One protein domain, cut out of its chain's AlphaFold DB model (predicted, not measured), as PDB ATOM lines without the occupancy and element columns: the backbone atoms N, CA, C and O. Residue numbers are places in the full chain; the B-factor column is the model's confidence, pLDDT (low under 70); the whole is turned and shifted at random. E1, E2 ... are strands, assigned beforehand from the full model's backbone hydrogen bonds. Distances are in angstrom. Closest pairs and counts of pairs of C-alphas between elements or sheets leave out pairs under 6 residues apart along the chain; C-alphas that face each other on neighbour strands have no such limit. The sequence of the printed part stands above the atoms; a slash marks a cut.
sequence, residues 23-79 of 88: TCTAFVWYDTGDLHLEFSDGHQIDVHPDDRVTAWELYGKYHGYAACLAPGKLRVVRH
ATOM      1  N   THR A  23      65.050 120.748  88.062       71.81
ATOM      2  CA  THR A  23      64.639 119.580  88.848       71.81
ATOM      3  C   THR A  23      65.740 118.532  88.785       71.81
ATOM      4  O   THR A  23      66.195 118.199  87.695       71.81
ATOM      5  N   CYS A  24      66.153 117.985  89.930       75.94
ATOM      6  CA  CYS A  24      67.017 116.807  89.952       75.94
ATOM      7  C   CYS A  24      66.244 115.609  89.376       75.94
ATOM      8  O   CYS A  24      65.181 115.244  89.882       75.94
ATOM      9  N   THR A  25      66.756 115.045  88.287       79.56
ATOM     10  CA  THR A  25      66.135 113.957  87.516       79.56
ATOM     11  C   THR A  25      66.798 112.607  87.759       79.56
ATOM     12  O   THR A  25      66.110 111.587  87.702       79.56
ATOM     13  N   ALA A  26      68.088 112.591  88.103       80.25
ATOM     14  CA  ALA A  26      68.785 111.391  88.542       80.25
ATOM     15  C   ALA A  26      69.649 111.680  89.772       80.25
ATOM     16  O   ALA A  26      70.329 112.700  89.861       80.25
ATOM     17  N   PHE A  27      69.621 110.740  90.712       84.25
ATOM     18  CA  PHE A  27      70.466 110.722  91.898       84.25
ATOM     19  C   PHE A  27      70.972 109.301  92.089       84.25
ATOM     20  O   PHE A  27      70.184 108.385  92.338       84.25
ATOM     21  N   VAL A  28      72.284 109.126  91.957       84.50
ATOM     22  CA  VAL A  28      72.941 107.833  92.138       84.50
ATOM     23  C   VAL A  28      74.164 108.035  93.016       84.50
ATOM     24  O   VAL A  28      74.981 108.918  92.765       84.50
ATOM     25  N   TRP A  29      74.298 107.198  94.038       82.44
ATOM     26  CA  TRP A  29      75.549 107.042  94.765       82.44
ATOM     27  C   TRP A  29      76.052 105.614  94.576       82.44
ATOM     28  O   TRP A  29      75.260 104.672  94.467       82.44
ATOM     29  N   TYR A  30      77.368 105.460  94.537       84.19
ATOM     30  CA  TYR A  30      78.027 104.172  94.352       84.19
ATOM     31  C   TYR A  30      78.679 103.708  95.657       84.19
ATOM     32  O   TYR A  30      79.024 104.521  96.515       84.19
ATOM     33  N   ASP A  31      78.897 102.399  95.803       82.62
ATOM     34  CA  ASP A  31      79.588 101.829  96.972       82.62
ATOM     35  C   ASP A  31      81.040 102.318  97.103       82.62
ATOM     36  O   ASP A  31      81.635 102.259  98.177       82.62
ATOM     37  N   THR A  32      81.609 102.828  96.012       84.06
ATOM     38  CA  THR A  32      82.911 103.502  95.975       84.06
ATOM     39  C   THR A  32      82.896 104.870  96.660       84.06
ATOM     40  O   THR A  32      83.958 105.384  96.995       84.06
ATOM     41  N   GLY A  33      81.718 105.445  96.922       80.06
ATOM     42  CA  GLY A  33      81.541 106.758  97.545       80.06
ATOM     43  C   GLY A  33      81.320 107.901  96.551       80.06
ATOM     44  O   GLY A  33      81.090 109.033  96.987       80.06
ATOM     45  N   ASP A  34      81.353 107.609  95.247       87.44
ATOM     46  CA  ASP A  34      81.039 108.564  94.187       87.44
ATOM     47  C   ASP A  34      79.559 108.964  94.222       87.44
ATOM     48  O   ASP A  34      78.674 108.135  94.470       87.44
ATOM     49  N   LEU A  35      79.300 110.235  93.933       87.25
ATOM     50  CA  LEU A  35      77.970 110.809  93.778       87.25
ATOM     51  C   LEU A  35      77.805 111.342  92.358       87.25
ATOM     52  O   LEU A  35      78.624 112.139  91.906       87.25
ATOM     53  N   HIS A  36      76.702 110.964  91.719       88.44
ATOM     54  CA  HIS A  36      76.245 111.536  90.462       88.44
ATOM     55  C   HIS A  36      74.855 112.164  90.635       88.44
ATOM     56  O   HIS A  36      73.922 111.529  91.146       88.44
ATOM     57  N   LEU A  37      74.720 113.407  90.181       86.00
ATOM     58  CA  LEU A  37      73.461 114.141  90.088       86.00
ATOM     59  C   LEU A  37      73.239 114.577  88.644       86.00
ATOM     60  O   LEU A  37      74.144 115.148  88.041       86.00
ATOM     61  N   GLU A  38      72.023 114.395  88.139       86.88
ATOM     62  CA  GLU A  38      71.595 114.909  86.835       86.88
ATOM     63  C   GLU A  38      70.364 115.797  86.993       86.88
ATOM     64  O   GLU A  38      69.404 115.446  87.689       86.88
ATOM     65  N   PHE A  39      70.360 116.934  86.308       82.44
ATOM     66  CA  PHE A  39      69.293 117.924  86.361       82.44
ATOM     67  C   PHE A  39      68.538 118.008  85.030       82.44
ATOM     68  O   PHE A  39      69.052 117.681  83.965       82.44
ATOM     69  N   SER A  40      67.286 118.465  85.088       77.94
ATOM     70  CA  SER A  40      66.365 118.522  83.941       77.94
ATOM     71  C   SER A  40      66.828 119.411  82.783       77.94
ATOM     72  O   SER A  40      66.282 119.332  81.686       77.94
ATOM     73  N   ASP A  41      67.775 120.304  83.043       79.25
ATOM     74  CA  ASP A  41      68.399 121.198  82.071       79.25
ATOM     75  C   ASP A  41      69.680 120.607  81.450       79.25
ATOM     76  O   ASP A  41      70.317 121.256  80.621       79.25
ATOM     77  N   GLY A  42      70.029 119.368  81.813       81.75
ATOM     78  CA  GLY A  42      71.206 118.653  81.336       81.75
ATOM     79  C   GLY A  42      72.472 118.905  82.154       81.75
ATOM     80  O   GLY A  42      73.511 118.341  81.812       81.75
ATOM     81  N   HIS A  43      72.422 119.712  83.222       80.81
ATOM     82  CA  HIS A  43      73.564 119.841  84.126       80.81
ATOM     83  C   HIS A  43      73.814 118.538  84.883       80.81
ATOM     84  O   HIS A  43      72.887 117.803  85.235       80.81
ATOM     85  N   GLN A  44      75.089 118.281  85.160       86.75
ATOM     86  CA  GLN A  44      75.538 117.128  85.926       86.75
ATOM     87  C   GLN A  44      76.540 117.563  86.990       86.75
ATOM     88  O   GLN A  44      77.345 118.471  86.765       86.75
ATOM     89  N   ILE A  45      76.475 116.921  88.155       83.19
ATOM     90  CA  ILE A  45      77.475 117.067  89.211       83.19
ATOM     91  C   ILE A  45      77.993 115.680  89.551       83.19
ATOM     92  O   ILE A  45      77.252 114.842  90.069       83.19
ATOM     93  N   ASP A  46      79.278 115.485  89.296       86.38
ATOM     94  CA  ASP A  46      80.031 114.302  89.677       86.38
ATOM     95  C   ASP A  46      80.968 114.656  90.828       86.38
ATOM     96  O   ASP A  46      81.789 115.572  90.723       86.38
ATOM     97  N   VAL A  47      80.848 113.933  91.940       84.88
ATOM     98  CA  VAL A  47      81.720 114.098  93.105       84.88
ATOM     99  C   VAL A  47      82.378 112.771  93.427       84.88
ATOM    100  O   VAL A  47      81.711 111.809  93.804       84.88
ATOM    101  N   HIS A  48      83.701 112.739  93.312       86.69
ATOM    102  CA  HIS A  48      84.511 111.607  93.743       86.69
ATOM    103  C   HIS A  48      84.667 111.585  95.270       86.69
ATOM    104  O   HIS A  48      84.643 112.644  95.906       86.69
ATOM    105  N   PRO A  49      84.850 110.405  95.882       84.81
ATOM    106  CA  PRO A  49      85.190 110.308  97.296       84.81
ATOM    107  C   PRO A  49      86.554 110.959  97.584       84.81
ATOM    108  O   PRO A  49      87.436 111.002  96.726       84.81
ATOM    109  N   ASP A  50      86.745 111.414  98.822       84.12
ATOM    110  CA  ASP A  50      88.019 111.937  99.320       84.12
ATOM    111  C   ASP A  50      88.365 111.269 100.661       84.12
ATOM    112  O   ASP A  50      87.516 111.089 101.539       84.12
ATOM    113  N   ASP A  51      89.628 110.871 100.813       81.56
ATOM    114  CA  ASP A  51      90.111 110.137 101.990       81.56
ATOM    115  C   ASP A  51      90.356 111.035 103.212       81.56
ATOM    116  O   ASP A  51      90.489 110.552 104.341       81.56
ATOM    117  N   ARG A  52      90.487 112.346 102.999       74.75
ATOM    118  CA  ARG A  52      90.953 113.327 103.991       74.75
ATOM    119  C   ARG A  52      89.827 114.230 104.464       74.75
ATOM    120  O   ARG A  52      89.867 114.682 105.610       74.75
ATOM    121  N   VAL A  53      88.853 114.504 103.603       76.19
ATOM    122  CA  VAL A  53      87.718 115.384 103.895       76.19
ATOM    123  C   VAL A  53      86.396 114.724 103.513       76.19
ATOM    124  O   VAL A  53      86.346 113.839 102.670       76.19
ATOM    125  N   THR A  54      85.303 115.141 104.153       73.56
ATOM    126  CA  THR A  54      83.953 114.767 103.709       73.56
ATOM    127  C   THR A  54      83.753 115.276 102.284       73.56
ATOM    128  O   THR A  54      83.788 116.485 102.065       73.56
ATOM    129  N   ALA A  55      83.560 114.358 101.334       78.44
ATOM    130  CA  ALA A  55      83.484 114.697  99.914       78.44
ATOM    131  C   ALA A  55      82.163 115.388  99.552       78.44
ATOM    132  O   ALA A  55      82.149 116.331  98.766       78.44
ATOM    133  N   TRP A  56      81.051 114.945 100.145       78.69
ATOM    134  CA  TRP A  56      79.742 115.550  99.919       78.69
ATOM    135  C   TRP A  56      78.755 115.257 101.052       78.69
ATOM    136  O   TRP A  56      78.795 114.211 101.709       78.69
ATOM    137  N   GLU A  57      77.828 116.195 101.239       75.44
ATOM    138  CA  GLU A  57      76.667 116.078 102.118       75.44
ATOM    139  C   GLU A  57      75.431 116.599 101.372       75.44
ATOM    140  O   GLU A  57      75.443 117.696 100.817       75.44
ATOM    141  N   LEU A  58      74.353 115.820 101.375       71.50
ATOM    142  CA  LEU A  58      73.054 116.172 100.815       71.50
ATOM    143  C   LEU A  58      72.038 116.311 101.946       71.50
ATOM    144  O   LEU A  58      71.826 115.392 102.740       71.50
ATOM    145  N   TYR A  59      71.381 117.468 101.998       67.25
ATOM    146  CA  TYR A  59      70.346 117.765 102.979       67.25
ATOM    147  C   TYR A  59      69.007 118.026 102.289       67.25
ATOM    148  O   TYR A  59      68.843 119.007 101.564       67.25
ATOM    149  N   GLY A  60      68.025 117.170 102.557       58.25
ATOM    150  CA  GLY A  60      66.635 117.367 102.175       58.25
ATOM    151  C   GLY A  60      65.800 117.688 103.408       58.25
ATOM    152  O   GLY A  60      65.531 116.801 104.216       58.25
ATOM    153  N   LYS A  61      65.316 118.932 103.517       53.25
ATOM    154  CA  LYS A  61      64.516 119.437 104.656       53.25
ATOM    155  C   LYS A  61      63.382 118.497 105.106       53.25
ATOM    156  O   LYS A  61      63.055 118.475 106.287       53.25
ATOM    157  N   TYR A  62      62.795 117.742 104.179       50.41
ATOM    158  CA  TYR A  62      61.678 116.825 104.440       50.41
ATOM    159  C   TYR A  62      62.002 115.343 104.200       50.41
ATOM    160  O   TYR A  62      61.183 114.492 104.523       50.41
ATOM    161  N   HIS A  63      63.175 115.025 103.649       49.09
ATOM    162  CA  HIS A  63      63.494 113.677 103.158       49.09
ATOM    163  C   HIS A  63      64.699 113.044 103.850       49.09
ATOM    164  O   HIS A  63      64.889 111.835 103.760       49.09
ATOM    165  N   GLY A  64      65.479 113.820 104.606       55.53
ATOM    166  CA  GLY A  64      66.618 113.282 105.333       55.53
ATOM    167  C   GLY A  64      67.949 113.927 104.990       55.53
ATOM    168  O   GLY A  64      68.037 114.961 104.334       55.53
ATOM    169  N   TYR A  65      68.995 113.271 105.462       63.56
ATOM    170  CA  TYR A  65      70.391 113.624 105.306       63.56
ATOM    171  C   TYR A  65      71.142 112.411 104.757       63.56
ATOM    172  O   TYR A  65      71.008 111.311 105.297       63.56
ATOM    173  N   ALA A  66      71.930 112.601 103.706       56.72
ATOM    174  CA  ALA A  66      72.853 111.597 103.190       56.72
ATOM    175  C   ALA A  66      74.245 112.217 103.084       56.72
ATOM    176  O   ALA A  66      74.386 113.318 102.563       56.72
ATOM    177  N   ALA A  67      75.269 111.533 103.576       66.12
ATOM    178  CA  ALA A  67      76.638 112.025 103.513       66.12
ATOM    179  C   ALA A  67      77.639 110.903 103.283       66.12
ATOM    180  O   ALA A  67      77.473 109.798 103.810       66.12
ATOM    181  N   CYS A  68      78.707 111.231 102.558       50.22
ATOM    182  CA  CYS A  68      79.898 110.405 102.423       50.22
ATOM    183  C   CYS A  68      81.007 110.984 103.315       50.22
ATOM    184  O   CYS A  68      81.692 111.943 102.961       50.22
ATOM    185  N   LEU A  69      81.137 110.425 104.519       69.69
ATOM    186  CA  LEU A  69      82.121 110.840 105.518       69.69
ATOM    187  C   LEU A  69      83.480 110.210 105.212       69.69
ATOM    188  O   LEU A  69      83.540 109.075 104.748       69.69
ATOM    189  N   ALA A  70      84.580 110.868 105.572       52.81
ATOM    190  CA  ALA A  70      85.891 110.224 105.517       52.81
ATOM    191  C   ALA A  70      85.915 108.940 106.388       52.81
ATOM    192  O   ALA A  70      85.420 108.962 107.526       52.81
ATOM    193  N   PRO A  71      86.488 107.812 105.915       63.31
ATOM    194  CA  PRO A  71      87.124 107.558 104.611       63.31
ATOM    195  C   PRO A  71      86.183 106.811 103.632       63.31
ATOM    196  O   PRO A  71      86.332 105.611 103.420       63.31
ATOM    197  N   GLY A  72      85.157 107.476 103.096       54.97
ATOM    198  CA  GLY A  72      84.164 106.859 102.198       54.97
ATOM    199  C   GLY A  72      82.975 106.185 102.903       54.97
ATOM    200  O   GLY A  72      82.272 105.364 102.321       54.97
ATOM    201  N   LYS A  73      82.735 106.486 104.184       58.88
ATOM    202  CA  LYS A  73      81.619 105.919 104.949       58.88
ATOM    203  C   LYS A  73      80.324 106.661 104.658       58.88
ATOM    204  O   LYS A  73      80.154 107.812 105.060       58.88
ATOM    205  N   LEU A  74      79.373 105.955 104.061       46.75
ATOM    206  CA  LEU A  74      78.039 106.480 103.812       46.75
ATOM    207  C   LEU A  74      77.195 106.491 105.098       46.75
ATOM    208  O   LEU A  74      77.060 105.472 105.782       46.75
ATOM    209  N   ARG A  75      76.579 107.633 105.415       58.97
ATOM    210  CA  ARG A  75      75.560 107.761 106.463       58.97
ATOM    211  C   ARG A  75      74.284 108.331 105.863       58.97
ATOM    212  O   ARG A  75      74.306 109.418 105.301       58.97
ATOM    213  N   VAL A  76      73.173 107.624 106.053       56.56
ATOM    214  CA  VAL A  76      71.843 108.062 105.617       56.56
ATOM    215  C   VAL A  76      70.920 108.133 106.831       56.56
ATOM    216  O   VAL A  76      70.779 107.167 107.578       56.56
ATOM    217  N   VAL A  77      70.293 109.285 107.035       60.31
ATOM    218  CA  VAL A  77      69.239 109.520 108.022       60.31
ATOM    219  C   VAL A  77      68.002 109.920 107.238       60.31
ATOM    220  O   VAL A  77      67.968 111.006 106.682       60.31
ATOM    221  N   ARG A  78      66.992 109.054 107.164       56.09
ATOM    222  CA  ARG A  78      65.720 109.374 106.504       56.09
ATOM    223  C   ARG A  78      64.744 109.978 107.506       56.09
ATOM    224  O   ARG A  78      64.582 109.435 108.594       56.09
ATOM    225  N   HIS A  79      64.113 111.093 107.144       51.00
ATOM    226  CA  HIS A  79      63.085 111.745 107.969       51.00
ATOM    227  C   HIS A  79      61.651 111.368 107.557       51.00
ATOM    228  O   HIS A  79      60.705 111.750 108.237       51.00
TER     229      HIS A  79
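AT A GLANCE: This is residues 23 to 79 of the 88 residues of an uncharacterized protein of Mycobacterium tuberculosis (UniProt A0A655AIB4). Two small three-stranded sheets make a V: E1, E2 and E3 form one arm, E4, E5 and E6 the other. The arms come together near Val 47 and Trp 56, beside the link from E3 to E4, and spread apart toward Phe 39 and Gly 60. The printed part has 57 residues with six named strands, E1 to E6 in chain order, and no named helix; the class is all strand. Each sheet is antiparallel, in the order E1, E2, E3 and E4, E5, E6. The whole is compact, with a radius of gyration of the C-alphas of 11.6 A and spans of 32 by 25 by 16 A.

IN THESE COORDINATES: E1, residues 24 to 29, begins with C-alpha 24 at (67.017, 116.807, 89.952) and is 13.8 A long. E2, residues 35 to 39, measures 13.5 A, and E3, residues 44 to 47, 9.9 A. E4, residues 56 to 60, begins with C-alpha 56 at (79.742, 115.550, 99.919) and measures 13.4 A. E5, residues 64 to 69, is 15.7 A long. E6, residues 73 to 77, measures 13.3 A and ends with C-alpha 77 at (69.239, 109.520, 108.022).

HOW THE PARTS SIT: E1, E2 and E3 form a meander, each strand the antiparallel neighbour of the one before, and so do E4, E5 and E6. In the hairpin E1 and E2, N 28 and O 36 are within hydrogen-bond range at 3.0 A; in E2 and E3, N 37 and O 45 at 2.9 A. In the hairpin E4 and E5, N 58 and O 66 are 2.8 A apart; in E5 and E6, N 67 and O 75 are 2.9 A apart. Between the sheets, the closest C-alphas of E3 and E4 are those of Val 47 and Trp 56, 7.2 A. E1 and E6 are apart.

THE WHOLE: The C-alphas of Asp 41 and Arg 52, the two farthest apart, are 32.4 A from each other. The printed part has no cut. The link from E3 to E4 is short, the other four are tight. The mean pLDDT of the printed part is 72.5, and residues 59 to 79 are under 70.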